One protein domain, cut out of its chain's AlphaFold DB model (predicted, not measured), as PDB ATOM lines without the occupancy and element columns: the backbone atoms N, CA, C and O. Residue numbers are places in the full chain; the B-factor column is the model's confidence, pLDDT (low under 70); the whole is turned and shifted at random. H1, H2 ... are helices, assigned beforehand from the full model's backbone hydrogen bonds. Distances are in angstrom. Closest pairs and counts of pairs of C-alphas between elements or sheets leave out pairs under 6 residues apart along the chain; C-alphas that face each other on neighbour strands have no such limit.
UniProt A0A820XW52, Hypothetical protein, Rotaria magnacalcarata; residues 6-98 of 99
ATOM      1  N   ASP A   6      18.182  52.082 -34.316       85.38
ATOM      2  CA  ASP A   6      18.834  52.753 -33.195       85.38
ATOM      3  C   ASP A   6      19.310  51.751 -32.136       85.38
ATOM      4  O   ASP A   6      20.438  51.858 -31.652       85.38
ATOM      5  N   ASP A   7      18.516  50.714 -31.846       80.25
ATOM      6  CA  ASP A   7      18.914  49.649 -30.917       80.25
ATOM      7  C   ASP A   7      20.152  48.895 -31.420       80.25
ATOM      8  O   ASP A   7      21.038  48.552 -30.631       80.25
ATOM      9  N   LEU A   8      20.259  48.679 -32.737       81.75
ATOM     10  CA  LEU A   8      21.443  48.072 -33.349       81.75
ATOM     11  C   LEU A   8      22.672  48.979 -33.216       81.75
ATOM     12  O   LEU A   8      23.757  48.492 -32.890       81.75
ATOM     13  N   PHE A   9      22.520  50.287 -33.441       85.81
ATOM     14  CA  PHE A   9      23.625  51.235 -33.297       85.81
ATOM     15  C   PHE A   9      24.110  51.343 -31.853       85.81
ATOM     16  O   PHE A   9      25.319  51.358 -31.618       85.81
ATOM     17  N   VAL A  10      23.193  51.356 -30.886       82.19
ATOM     18  CA  VAL A  10      23.524  51.357 -29.455       82.19
ATOM     19  C   VAL A  10      24.236  50.060 -29.068       82.19
ATOM     20  O   VAL A  10      25.299  50.106 -28.443       82.19
ATOM     21  N   TYR A  11      23.706  48.913 -29.503       79.25
ATOM     22  CA  TYR A  11      24.341  47.608 -29.309       79.25
ATOM     23  C   TYR A  11      25.738  47.537 -29.927       79.25
ATOM     24  O   TYR A  11      26.615  46.897 -29.360       79.25
ATOM     25  N   PHE A  12      25.959  48.145 -31.094       82.69
ATOM     26  CA  PHE A  12      27.256  48.093 -31.760       82.69
ATOM     27  C   PHE A  12      28.263  49.042 -31.104       82.69
ATOM     28  O   PHE A  12      29.389  48.653 -30.801       82.69
ATOM     29  N   LYS A  13      27.862  50.286 -30.848       87.44
ATOM     30  CA  LYS A  13      28.763  51.323 -30.350       87.44
ATOM     31  C   LYS A  13      29.318  50.986 -28.964       87.44
ATOM     32  O   LYS A  13      30.530  51.019 -28.778       87.44
ATOM     33  N   ILE A  14      28.456  50.614 -28.017       80.06
ATOM     34  CA  ILE A  14      28.842  50.456 -26.605       80.06
ATOM     35  C   ILE A  14      29.944  49.387 -26.412       80.06
ATOM     36  O   ILE A  14      30.978  49.700 -25.822       80.06
ATOM     37  N   PRO A  15      29.812  48.154 -26.935       81.06
ATOM     38  CA  PRO A  15      30.813  47.109 -26.740       81.06
ATOM     39  C   PRO A  15      31.993  47.224 -27.708       81.06
ATOM     40  O   PRO A  15      33.117  46.925 -27.314       81.06
ATOM     41  N   TRP A  16      31.755  47.613 -28.968       80.12
ATOM     42  CA  TRP A  16      32.763  47.501 -30.032       80.12
ATOM     43  C   TRP A  16      33.536  48.789 -30.304       80.12
ATOM     44  O   TRP A  16      34.681  48.713 -30.743       80.12
ATOM     45  N   VAL A  17      32.934  49.956 -30.059       83.88
ATOM     46  CA  VAL A  17      33.588  51.262 -30.249       83.88
ATOM     47  C   VAL A  17      34.064  51.810 -28.910       83.88
ATOM     48  O   VAL A  17      35.231  52.161 -28.770       83.88
ATOM     49  N   ASP A  18      33.177  51.825 -27.915       86.19
ATOM     50  CA  ASP A  18      33.464  52.412 -26.605       86.19
ATOM     51  C   ASP A  18      34.177  51.413 -25.668       86.19
ATOM     52  O   ASP A  18      34.661  51.790 -24.602       86.19
ATOM     53  N   GLY A  19      34.256  50.130 -26.054       78.31
ATOM     54  CA  GLY A  19      34.926  49.074 -25.284       78.31
ATOM     55  C   GLY A  19      34.236  48.732 -23.960       78.31
ATOM     56  O   GLY A  19      34.794  48.014 -23.128       78.31
ATOM     57  N   VAL A  20      33.020  49.237 -23.743       79.38
ATOM     58  CA  VAL A  20      32.237  48.999 -22.534       79.38
ATOM     59  C   VAL A  20      31.438  47.729 -22.746       79.38
ATOM     60  O   VAL A  20      30.352  47.732 -23.318       79.38
ATOM     61  N   VAL A  21      31.983  46.610 -22.286       64.75
ATOM     62  CA  VAL A  21      31.309  45.322 -22.421       64.75
ATOM     63  C   VAL A  21      30.466  45.061 -21.170       64.75
ATOM     64  O   VAL A  21      31.025  44.925 -20.079       64.75
ATOM     65  N   PRO A  22      29.123  44.994 -21.265       62.38
ATOM     66  CA  PRO A  22      28.293  44.767 -20.090       62.38
ATOM     67  C   PRO A  22      28.606  43.395 -19.484       62.38
ATOM     68  O   PRO A  22      28.484  42.374 -20.158       62.38
ATOM     69  N   ILE A  23      28.939  43.338 -18.192       56.00
ATOM     70  CA  ILE A  23      29.256  42.077 -17.488       56.00
ATOM     71  C   ILE A  23      28.079  41.083 -17.551       56.00
ATOM     72  O   ILE A  23      28.291  39.876 -17.628       56.00
ATOM     73  N   LYS A  24      26.828  41.570 -17.619       56.34
ATOM     74  CA  LYS A  24      25.628  40.737 -17.858       56.34
ATOM     75  C   LYS A  24      25.652  39.972 -19.185       56.34
ATOM     76  O   LYS A  24      24.971  38.967 -19.308       56.34
ATOM     77  N   MET A  25      26.417  40.440 -20.167       54.19
ATOM     78  CA  MET A  25      26.588  39.772 -21.457       54.19
ATOM     79  C   MET A  25      27.535  38.561 -21.351       54.19
ATOM     80  O   MET A  25      27.499  37.680 -22.202       54.19
ATOM     81  N   TRP A  26      28.363  38.513 -20.296       54.22
ATOM     82  CA  TRP A  26      29.351  37.460 -20.020       54.22
ATOM     83  C   TRP A  26      28.911  36.534 -18.879       54.22
ATOM     84  O   TRP A  26      29.297  35.369 -18.828       54.22
ATOM     85  N   SER A  27      28.091  37.045 -17.959       53.53
ATOM     86  CA  SER A  27      27.595  36.328 -16.789       53.53
ATOM     87  C   SER A  27      26.151  35.872 -16.996       53.53
ATOM     88  O   SER A  27      25.206  36.632 -16.795       53.53
ATOM     89  N   PHE A  28      25.981  34.590 -17.326       57.41
ATOM     90  CA  PHE A  28      24.695  33.878 -17.291       57.41
ATOM     91  C   PHE A  28      24.377  33.338 -15.883       57.41
ATOM     92  O   PHE A  28      23.799  32.260 -15.726       57.41
ATOM     93  N   HIS A  29      24.809  34.027 -14.824       51.06
ATOM     94  CA  HIS A  29      24.462  33.617 -13.468       51.06
ATOM     95  C   HIS A  29      22.963  33.878 -13.235       51.06
ATOM     96  O   HIS A  29      22.502  35.002 -13.407       51.06
ATOM     97  N   ASN A  30      22.210  32.837 -12.852       51.66
ATOM     98  CA  ASN A  30      20.780  32.901 -12.518       51.66
ATOM     99  C   ASN A  30      19.797  33.147 -13.695       51.66
ATOM    100  O   ASN A  30      18.759  33.773 -13.507       51.66
ATOM    101  N   VAL A  31      20.110  32.655 -14.904       61.28
ATOM    102  CA  VAL A  31      19.206  32.661 -16.078       61.28
ATOM    103  C   VAL A  31      18.685  31.240 -16.337       61.28
ATOM    104  O   VAL A  31      19.488  30.307 -16.339       61.28
ATOM    105  N   ASP A  32      17.379  31.069 -16.600       56.03
ATOM    106  CA  ASP A  32      16.732  29.756 -16.838       56.03
ATOM    107  C   ASP A  32      17.398  28.946 -17.964       56.03
ATOM    108  O   ASP A  32      17.497  27.723 -17.897       56.03
ATOM    109  N   HIS A  33      17.886  29.626 -19.003       54.88
ATOM    110  CA  HIS A  33      18.624  29.022 -20.115       54.88
ATOM    111  C   HIS A  33      20.108  29.378 -19.990       54.88
ATOM    112  O   HIS A  33      20.623  30.276 -20.653       54.88
ATOM    113  N   ARG A  34      20.791  28.672 -19.085       54.28
ATOM    114  CA  ARG A  34      22.199  28.896 -18.712       54.28
ATOM    115  C   ARG A  34      23.218  28.460 -19.773       54.28
ATOM    116  O   ARG A  34      24.418  28.627 -19.579       54.28
ATOM    117  N   THR A  35      22.770  27.850 -20.866       60.09
ATOM    118  CA  THR A  35      23.646  27.173 -21.817       60.09
ATOM    119  C   THR A  35      23.629  27.856 -23.178       60.09
ATOM    120  O   THR A  35      22.643  27.853 -23.912       60.09
ATOM    121  N   ASN A  36      24.790  28.386 -23.559       69.06
ATOM    122  CA  ASN A  36      25.126  28.787 -24.925       69.06
ATOM    123  C   ASN A  36      25.112  27.608 -25.920       69.06
ATOM    124  O   ASN A  36      25.360  27.836 -27.097       69.06
ATOM    125  N   ASN A  37      24.775  26.385 -25.492       76.25
ATOM    126  CA  ASN A  37      24.700  25.162 -26.294       76.25
ATOM    127  C   ASN A  37      24.057  25.352 -27.675       76.25
ATOM    128  O   ASN A  37      24.534  24.774 -28.645       76.25
ATOM    129  N   ILE A  38      22.978  26.137 -27.790       75.81
ATOM    130  CA  ILE A  38      22.316  26.376 -29.085       75.81
ATOM    131  C   ILE A  38      23.217  27.211 -30.002       75.81
ATOM    132  O   ILE A  38      23.436  26.843 -31.159       75.81
ATOM    133  N   SER A  39      23.772  28.305 -29.480       79.06
ATOM    134  CA  SER A  39      24.703  29.178 -30.199       79.06
ATOM    135  C   SER A  39      26.012  28.458 -30.531       79.06
ATOM    136  O   SER A  39      26.510  28.567 -31.647       79.06
ATOM    137  N   GLU A  40      26.545  27.662 -29.606       82.19
ATOM    138  CA  GLU A  40      27.729  26.830 -29.823       82.19
ATOM    139  C   GLU A  40      27.483  25.756 -30.878       82.19
ATOM    140  O   GLU A  40      28.282  25.614 -31.800       82.19
ATOM    141  N   ALA A  41      26.358  25.041 -30.806       83.88
ATOM    142  CA  ALA A  41      25.992  24.043 -31.806       83.88
ATOM    143  C   ALA A  41      25.789  24.678 -33.189       83.88
ATOM    144  O   ALA A  41      26.171  24.087 -34.205       83.88
ATOM    145  N   TYR A  42      25.207  25.881 -33.244       88.44
ATOM    146  CA  TYR A  42      25.108  26.658 -34.475       88.44
ATOM    147  C   TYR A  42      26.494  27.004 -35.025       88.44
ATOM    148  O   TYR A  42      26.783  26.666 -36.173       88.44
ATOM    149  N   ASN A  43      27.354  27.613 -34.206       89.69
ATOM    150  CA  ASN A  43      28.694  28.042 -34.602       89.69
ATOM    151  C   ASN A  43      29.558  26.858 -35.044       89.69
ATOM    152  O   ASN A  43      30.211  26.938 -36.082       89.69
ATOM    153  N   LEU A  44      29.507  25.741 -34.315       88.75
ATOM    154  CA  LEU A  44      30.203  24.508 -34.667       88.75
ATOM    155  C   LEU A  44      29.755  24.007 -36.039       88.75
ATOM    156  O   LEU A  44      30.582  23.798 -36.921       88.75
ATOM    157  N   ARG A  45      28.442  23.874 -36.252       91.19
ATOM    158  CA  ARG A  45      27.890  23.426 -37.533       91.19
ATOM    159  C   ARG A  45      28.250  24.382 -38.664       91.19
ATOM    160  O   ARG A  45      28.597  23.928 -39.751       91.19
ATOM    161  N   PHE A  46      28.141  25.685 -38.434       91.38
ATOM    162  CA  PHE A  46      28.476  26.700 -39.426       91.38
ATOM    163  C   PHE A  46      29.962  26.629 -39.797       91.38
ATOM    164  O   PHE A  46      30.287  26.595 -40.982       91.38
ATOM    165  N   ALA A  47      30.855  26.488 -38.814       90.81
ATOM    166  CA  ALA A  47      32.283  26.276 -39.038       90.81
ATOM    167  C   ALA A  47      32.564  24.971 -39.804       90.81
ATOM    168  O   ALA A  47      33.357  24.971 -40.747       90.81
ATOM    169  N   THR A  48      31.867  23.875 -39.475       91.69
ATOM    170  CA  THR A  48      31.949  22.615 -40.230       91.69
ATOM    171  C   THR A  48      31.508  22.799 -41.682       91.69
ATOM    172  O   THR A  48      32.186  22.320 -42.588       91.69
ATOM    173  N   ARG A  49      30.404  23.519 -41.929       92.50
ATOM    174  CA  ARG A  49      29.934  23.817 -43.293       92.50
ATOM    175  C   ARG A  49      30.891  24.732 -44.053       92.50
ATOM    176  O   ARG A  49      31.037  24.573 -45.260       92.50
ATOM    177  N   LEU A  50      31.528  25.673 -43.361       92.56
ATOM    178  CA  LEU A  50      32.520  26.565 -43.949       92.56
ATOM    179  C   LEU A  50      33.777  25.804 -44.380       92.56
ATOM    180  O   LEU A  50      34.367  26.146 -45.404       92.56
ATOM    181  N   SER A  51      34.176  24.770 -43.624       88.25
ATOM    182  CA  SER A  51      35.271  23.829 -43.934       88.25
ATOM    183  C   SER A  51      36.661  24.474 -44.136       88.25
ATOM    184  O   SER A  51      37.655  23.807 -44.417       88.25
ATOM    185  N   ARG A  52      36.771  25.798 -43.978       87.25
ATOM    186  CA  ARG A  52      37.990  26.587 -44.170       87.25
ATOM    187  C   ARG A  52      38.099  27.652 -43.091       87.25
ATOM    188  O   ARG A  52      37.134  28.351 -42.804       87.25
ATOM    189  N   LYS A  53      39.309  27.821 -42.553       84.75
ATOM    190  CA  LYS A  53      39.614  28.848 -41.545       84.75
ATOM    191  C   LYS A  53      39.476  30.273 -42.102       84.75
ATOM    192  O   LYS A  53      39.035  31.167 -41.390       84.75
ATOM    193  N   HIS A  54      39.828  30.465 -43.375       88.75
ATOM    194  CA  HIS A  54      39.775  31.754 -44.068       88.75
ATOM    195  C   HIS A  54      39.132  31.574 -45.454       88.75
ATOM    196  O   HIS A  54      39.833  31.302 -46.431       88.75
ATOM    197  N   PRO A  55      37.794  31.624 -45.553       90.12
ATOM    198  CA  PRO A  55      37.092  31.524 -46.829       90.12
ATOM    199  C   PRO A  55      37.328  32.770 -47.686       90.12
ATOM    200  O   PRO A  55      37.535  33.868 -47.172       90.12
ATOM    201  N   ASN A  56      37.230  32.619 -49.007       93.38
ATOM    202  CA  ASN A  56      37.119  33.792 -49.868       93.38
ATOM    203  C   ASN A  56      35.733  34.441 -49.676       93.38
ATOM    204  O   ASN A  56      34.761  33.747 -49.357       93.38
ATOM    205  N   ILE A  57      35.638  35.756 -49.888       93.19
ATOM    206  CA  ILE A  57      34.408  36.518 -49.620       93.19
ATOM    207  C   ILE A  57      33.190  35.967 -50.375       93.19
ATOM    208  O   ILE A  57      32.108  35.861 -49.805       93.19
ATOM    209  N   TRP A  58      33.367  35.513 -51.617       95.06
ATOM    210  CA  TRP A  58      32.287  34.948 -52.426       95.06
ATOM    211  C   TRP A  58      31.750  33.630 -51.865       95.06
ATOM    212  O   TRP A  58      30.544  33.472 -51.701       95.06
ATOM    213  N   SER A  59      32.642  32.714 -51.494       92.06
ATOM    214  CA  SER A  59      32.304  31.434 -50.869       92.06
ATOM    215  C   SER A  59      31.621  31.631 -49.517       92.06
ATOM    216  O   SER A  59      30.705  30.887 -49.171       92.06
ATOM    217  N   PHE A  60      32.018  32.668 -48.778       93.56
ATOM    218  CA  PHE A  60      31.383  33.029 -47.519       93.56
ATOM    219  C   PHE A  60      29.958  33.557 -47.732       93.56
ATOM    220  O   PHE A  60      29.032  33.093 -47.067       93.56
ATOM    221  N   ILE A  61      29.754  34.456 -48.703       95.75
ATOM    222  CA  ILE A  61      28.421  34.968 -49.065       95.75
ATOM    223  C   ILE A  61      27.502  33.824 -49.512       95.75
ATOM    224  O   ILE A  61      26.379  33.710 -49.020       95.75
ATOM    225  N   GLN A  62      27.986  32.944 -50.391       95.31
ATOM    226  CA  GLN A  62      27.229  31.777 -50.849       95.31
ATOM    227  C   GLN A  62      26.840  30.860 -49.684       95.31
ATOM    228  O   GLN A  62      25.706  30.374 -49.619       95.31
ATOM    229  N   LEU A  63      27.750  30.649 -48.727       94.81
ATOM    230  CA  LEU A  63      27.444  29.870 -47.534       94.81
ATOM    231  C   LEU A  63      26.329  30.527 -46.714       94.81
ATOM    232  O   LEU A  63      25.379  29.828 -46.359       94.81
ATOM    233  N   ILE A  64      26.409  31.835 -46.452       95.25
ATOM    234  CA  ILE A  64      25.379  32.571 -45.699       95.25
ATOM    235  C   ILE A  64      24.017  32.447 -46.384       95.25
ATOM    236  O   ILE A  64      23.040  32.083 -45.731       95.25
ATOM    237  N   GLN A  65      23.951  32.669 -47.699       96.50
ATOM    238  CA  GLN A  65      22.712  32.520 -48.471       96.50
ATOM    239  C   GLN A  65      22.141  31.103 -48.347       96.50
ATOM    240  O   GLN A  65      20.944  30.921 -48.120       96.50
ATOM    241  N   SER A  66      23.001  30.083 -48.422       95.56
ATOM    242  CA  SER A  66      22.584  28.688 -48.263       95.56
ATOM    243  C   SER A  66      22.128  28.340 -46.837       95.56
ATOM    244  O   SER A  66      21.305  27.441 -46.658       95.56
ATOM    245  N   GLU A  67      22.677  29.000 -45.811       94.38
ATOM    246  CA  GLU A  67      22.264  28.832 -44.413       94.38
ATOM    247  C   GLU A  67      20.896  29.489 -44.196       94.38
ATOM    248  O   GLU A  67      20.001  28.847 -43.649       94.38
ATOM    249  N   HIS A  68      20.692  30.697 -44.728       93.88
ATOM    250  CA  HIS A  68      19.399  31.379 -44.710       93.88
ATOM    251  C   HIS A  68      18.312  30.545 -45.405       93.88
ATOM    252  O   HIS A  68      17.314  30.199 -44.779       93.88
ATOM    253  N   ALA A  69      18.561  30.073 -46.632       94.44
ATOM    254  CA  ALA A  69      17.629  29.200 -47.354       94.44
ATOM    255  C   ALA A  69      17.341  27.870 -46.627       94.44
ATOM    256  O   ALA A  69      16.337  27.204 -46.887       94.44
ATOM    257  N   ARG A  70      18.228  27.421 -45.731       92.38
ATOM    258  CA  ARG A  70      17.963  26.258 -44.877       92.38
ATOM    259  C   ARG A  70      16.995  26.602 -43.750       92.38
ATOM    260  O   ARG A  70      16.110  25.800 -43.476       92.38
ATOM    261  N   PHE A  71      17.169  27.752 -43.106       91.00
ATOM    262  CA  PHE A  71      16.263  28.209 -42.054       91.00
ATOM    263  C   PHE A  71      14.864  28.496 -42.590       91.00
ATOM    264  O   PHE A  71      13.911  28.000 -42.002       91.00
ATOM    265  N   GLU A  72      14.745  29.155 -43.742       94.62
ATOM    266  CA  GLU A  72      13.451  29.372 -44.407       94.62
ATOM    267  C   GLU A  72      12.711  28.049 -44.641       94.62
ATOM    268  O   GLU A  72      11.541  27.903 -44.300       94.62
ATOM    269  N   ARG A  73      13.420  27.020 -45.127       92.12
ATOM    270  CA  ARG A  73      12.836  25.680 -45.297       92.12
ATOM    271  C   ARG A  73      12.381  25.056 -43.982       92.12
ATOM    272  O   ARG A  73      11.335  24.419 -43.961       92.12
ATOM    273  N   ILE A  74      13.150  25.220 -42.905       88.56
ATOM    274  CA  ILE A  74      12.764  24.726 -41.575       88.56
ATOM    275  C   ILE A  74      11.501  25.447 -41.094       88.56
ATOM    276  O   ILE A  74      10.595  24.789 -40.597       88.56
ATOM    277  N   LEU A  75      11.418  26.768 -41.270       89.12
ATOM    278  CA  LEU A  75      10.245  27.554 -40.888       89.12
ATOM    279  C   LEU A  75       8.998  27.114 -41.659       89.12
ATOM    280  O   LEU A  75       7.981  26.839 -41.034       89.12
ATOM    281  N   ILE A  76       9.097  26.947 -42.983       92.44
ATOM    282  CA  ILE A  76       7.991  26.448 -43.818       92.44
ATOM    283  C   ILE A  76       7.550  25.046 -43.373       92.44
ATOM    284  O   ILE A  76       6.360  24.761 -43.302       92.44
ATOM    285  N   GLN A  77       8.496  24.156 -43.058       88.06
ATOM    286  CA  GLN A  77       8.177  22.811 -42.571       88.06
ATOM    287  C   GLN A  77       7.461  22.841 -41.220       88.06
ATOM    288  O   GLN A  77       6.511  22.088 -41.023       88.06
ATOM    289  N   LEU A  78       7.908  23.699 -40.303       87.69
ATOM    290  CA  LEU A  78       7.271  23.882 -39.001       87.69
ATOM    291  C   LEU A  78       5.853  24.440 -39.139       87.69
ATOM    292  O   LEU A  78       4.948  23.934 -38.482       87.69
ATOM    293  N   ASP A  79       5.660  25.429 -40.012       91.00
ATOM    294  CA  ASP A  79       4.346  26.011 -40.310       91.00
ATOM    295  C   ASP A  79       3.395  24.975 -40.932       91.00
ATOM    296  O   ASP A  79       2.231  24.869 -40.556       91.00
ATOM    297  N   ALA A  80       3.929  24.094 -41.784       92.12
ATOM    298  CA  ALA A  80       3.212  22.942 -42.329       92.12
ATOM    299  C   ALA A  80       2.964  21.807 -41.307       92.12
ATOM    300  O   ALA A  80       2.456  20.746 -41.676       92.12
ATOM    301  N   GLY A  81       3.330  21.989 -40.033       88.50
ATOM    302  CA  GLY A  81       3.094  21.025 -38.955       88.50
ATOM    303  C   GLY A  81       4.083  19.857 -38.901       88.50
ATOM    304  O   GLY A  81       3.831  18.867 -38.210       88.50
ATOM    305  N   ALA A  82       5.214  19.931 -39.609       81.94
ATOM    306  CA  ALA A  82       6.239  18.897 -39.529       81.94
ATOM    307  C   ALA A  82       6.926  18.910 -38.151       81.94
ATOM    308  O   ALA A  82       7.333  19.953 -37.640       81.94
ATOM    309  N   SER A  83       7.123  17.729 -37.559       71.38
ATOM    310  CA  SER A  83       7.938  17.593 -36.347       71.38
ATOM    311  C   SER A  83       9.412  17.812 -36.681       71.38
ATOM    312  O   SER A  83       9.929  17.254 -37.651       71.38
ATOM    313  N   THR A  84      10.128  18.548 -35.827       66.19
ATOM    314  CA  THR A  84      11.588  18.638 -35.932       66.19
ATOM    315  C   THR A  84      12.220  17.249 -35.781       66.19
ATOM    316  O   THR A  84      11.701  16.413 -35.026       66.19
ATOM    317  N   PRO A  85      13.339  16.967 -36.480       63.34
ATOM    318  CA  PRO A  85      14.083  15.735 -36.271       63.34
ATOM    319  C   PRO A  85      14.533  15.680 -34.812       63.34
ATOM    320  O   PRO A  85      15.290  16.540 -34.356       63.34
ATOM    321  N   LYS A  86      14.058  14.680 -34.067       61.56
ATOM    322  CA  LYS A  86      14.505  14.475 -32.688       61.56
ATOM    323  C   LYS A  86      15.991  14.101 -32.715       61.56
ATOM    324  O   LYS A  86      16.373  13.244 -33.518       61.56
ATOM    325  N   PRO A  87      16.845  14.720 -31.880       59.16
ATOM    326  CA  PRO A  87      18.232  14.294 -31.771       59.16
ATOM    327  C   PRO A  87      18.274  12.810 -31.398       59.16
ATOM    328  O   PRO A  87      17.474  12.341 -30.590       59.16
ATOM    329  N   SER A  88      19.186  12.059 -32.019       62.97
ATOM    330  CA  SER A  88      19.323  10.625 -31.763       62.97
ATOM    331  C   SER A  88      19.646  10.386 -30.288       62.97
ATOM    332  O   SER A  88      20.711  10.784 -29.811       62.97
ATOM    333  N   THR A  89      18.749   9.695 -29.582       64.06
ATOM    334  CA  THR A  89      18.890   9.344 -28.161       64.06
ATOM    335  C   THR A  89      20.214   8.627 -27.880       64.06
ATOM    336  O   THR A  89      20.827   8.847 -26.842       64.06
ATOM    337  N   LYS A  90      20.724   7.847 -28.848       63.25
ATOM    338  CA  LYS A  90      22.016   7.146 -28.744       63.25
ATOM    339  C   LYS A  90      23.217   8.091 -28.638       63.25
ATOM    340  O   LYS A  90      24.136   7.805 -27.883       63.25
ATOM    341  N   ALA A  91      23.224   9.203 -29.377       61.19
ATOM    342  CA  ALA A  91      24.343  10.152 -29.353       61.19
ATOM    343  C   ALA A  91      24.379  10.970 -28.052       61.19
ATOM    344  O   ALA A  91      25.450  11.357 -27.589       61.19
ATOM    345  N   PHE A  92      23.208  11.215 -27.459       61.38
ATOM    346  CA  PHE A  92      23.091  11.835 -26.143       61.38
ATOM    347  C   PHE A  92      23.552  10.884 -25.032       61.38
ATOM    348  O   PHE A  92      24.356  11.281 -24.194       61.38
ATOM    349  N   GLN A  93      23.120   9.619 -25.085       57.44
ATOM    350  CA  GLN A  93      23.505   8.600 -24.108       57.44
ATOM    351  C   GLN A  93      25.019   8.341 -24.112       57.44
ATOM    352  O   GLN A  93      25.650   8.397 -23.067       57.44
ATOM    353  N   LEU A  94      25.627   8.196 -25.295       63.56
ATOM    354  CA  LEU A  94      27.074   7.996 -25.429       63.56
ATOM    355  C   LEU A  94      27.895   9.130 -24.788       63.56
ATOM    356  O   LEU A  94      28.959   8.880 -24.231       63.56
ATOM    357  N   ARG A  95      27.409  10.376 -24.869       55.69
ATOM    358  CA  ARG A  95      28.047  11.539 -24.230       55.69
ATOM    359  C   ARG A  95      27.917  11.539 -22.709       55.69
ATOM    360  O   ARG A  95      28.816  12.045 -22.056       55.69
ATOM    361  N   LEU A  96      26.816  11.025 -22.166       55.84
ATOM    362  CA  LEU A  96      26.640  10.867 -20.719       55.84
ATOM    363  C   LEU A  96      27.553   9.774 -20.167       55.84
ATOM    364  O   LEU A  96      28.133   9.958 -19.110       55.84
ATOM    365  N   ASP A  97      27.713   8.678 -20.908       63.47
ATOM    366  CA  ASP A  97      28.501   7.522 -20.470       63.47
ATOM    367  C   ASP A  97      30.028   7.761 -20.539       63.47
ATOM    368  O   ASP A  97      30.804   6.963 -20.021       63.47
ATOM    369  N   THR A  98      30.474   8.827 -21.217       61.22
ATOM    370  CA  THR A  98      31.897   9.197 -21.376       61.22
ATOM    371  C   THR A  98      32.339  10.385 -20.510       61.22
ATOM    372  O   THR A  98      33.485  10.824 -20.639       61.22
TER     373      THR A  98
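What this domain is: This is residues 6 to 98 of the 99 residues of the protein "Hypothetical protein" of Rotaria magnacalcarata (UniProt A0A820XW52). Look for an open chain of four helices: H2 and H3 form a V, while H1 and H4 sit away from it on opposite sides at the ends of extended links. The 93 printed residues hold H1, H2, H3 and H4 in that order and no named strand: all helix. The whole is only just loose, close to extended, with a radius of gyration of the C-alphas of 18.0 A and spans of 46 by 40 by 32 A.

How they stand to each other: H1, residues 6 to 17, touches no helix. H2, residues 37 to 50, only just touches H3, residues 57 to 79, with 3 pairs of C-alphas within 8 A; the closest are Leu 50 and Leu 63, 7.0 A apart. They run opposite ways at a steep tilt of 49 degrees. H4, residues 89 to 97, touches no helix. Every O i to N i+4 pair is within hydrogen-bond range in H2, H3 and H4; in H1, 7 of 8.

Where its parts are: Find C-alpha 6 at (18.834, 52.753, -33.195), where H1 begins. H2 measures 19.4 A and H3 33.2 A; H4 ends at C-alpha 97, (28.501, 7.522, -20.470).

The domain as a whole: The printed part has no cut. The link from H1 to H2 is long, 19 residues. Residues 21 to 36 and 84 to 98 have pLDDT under 70.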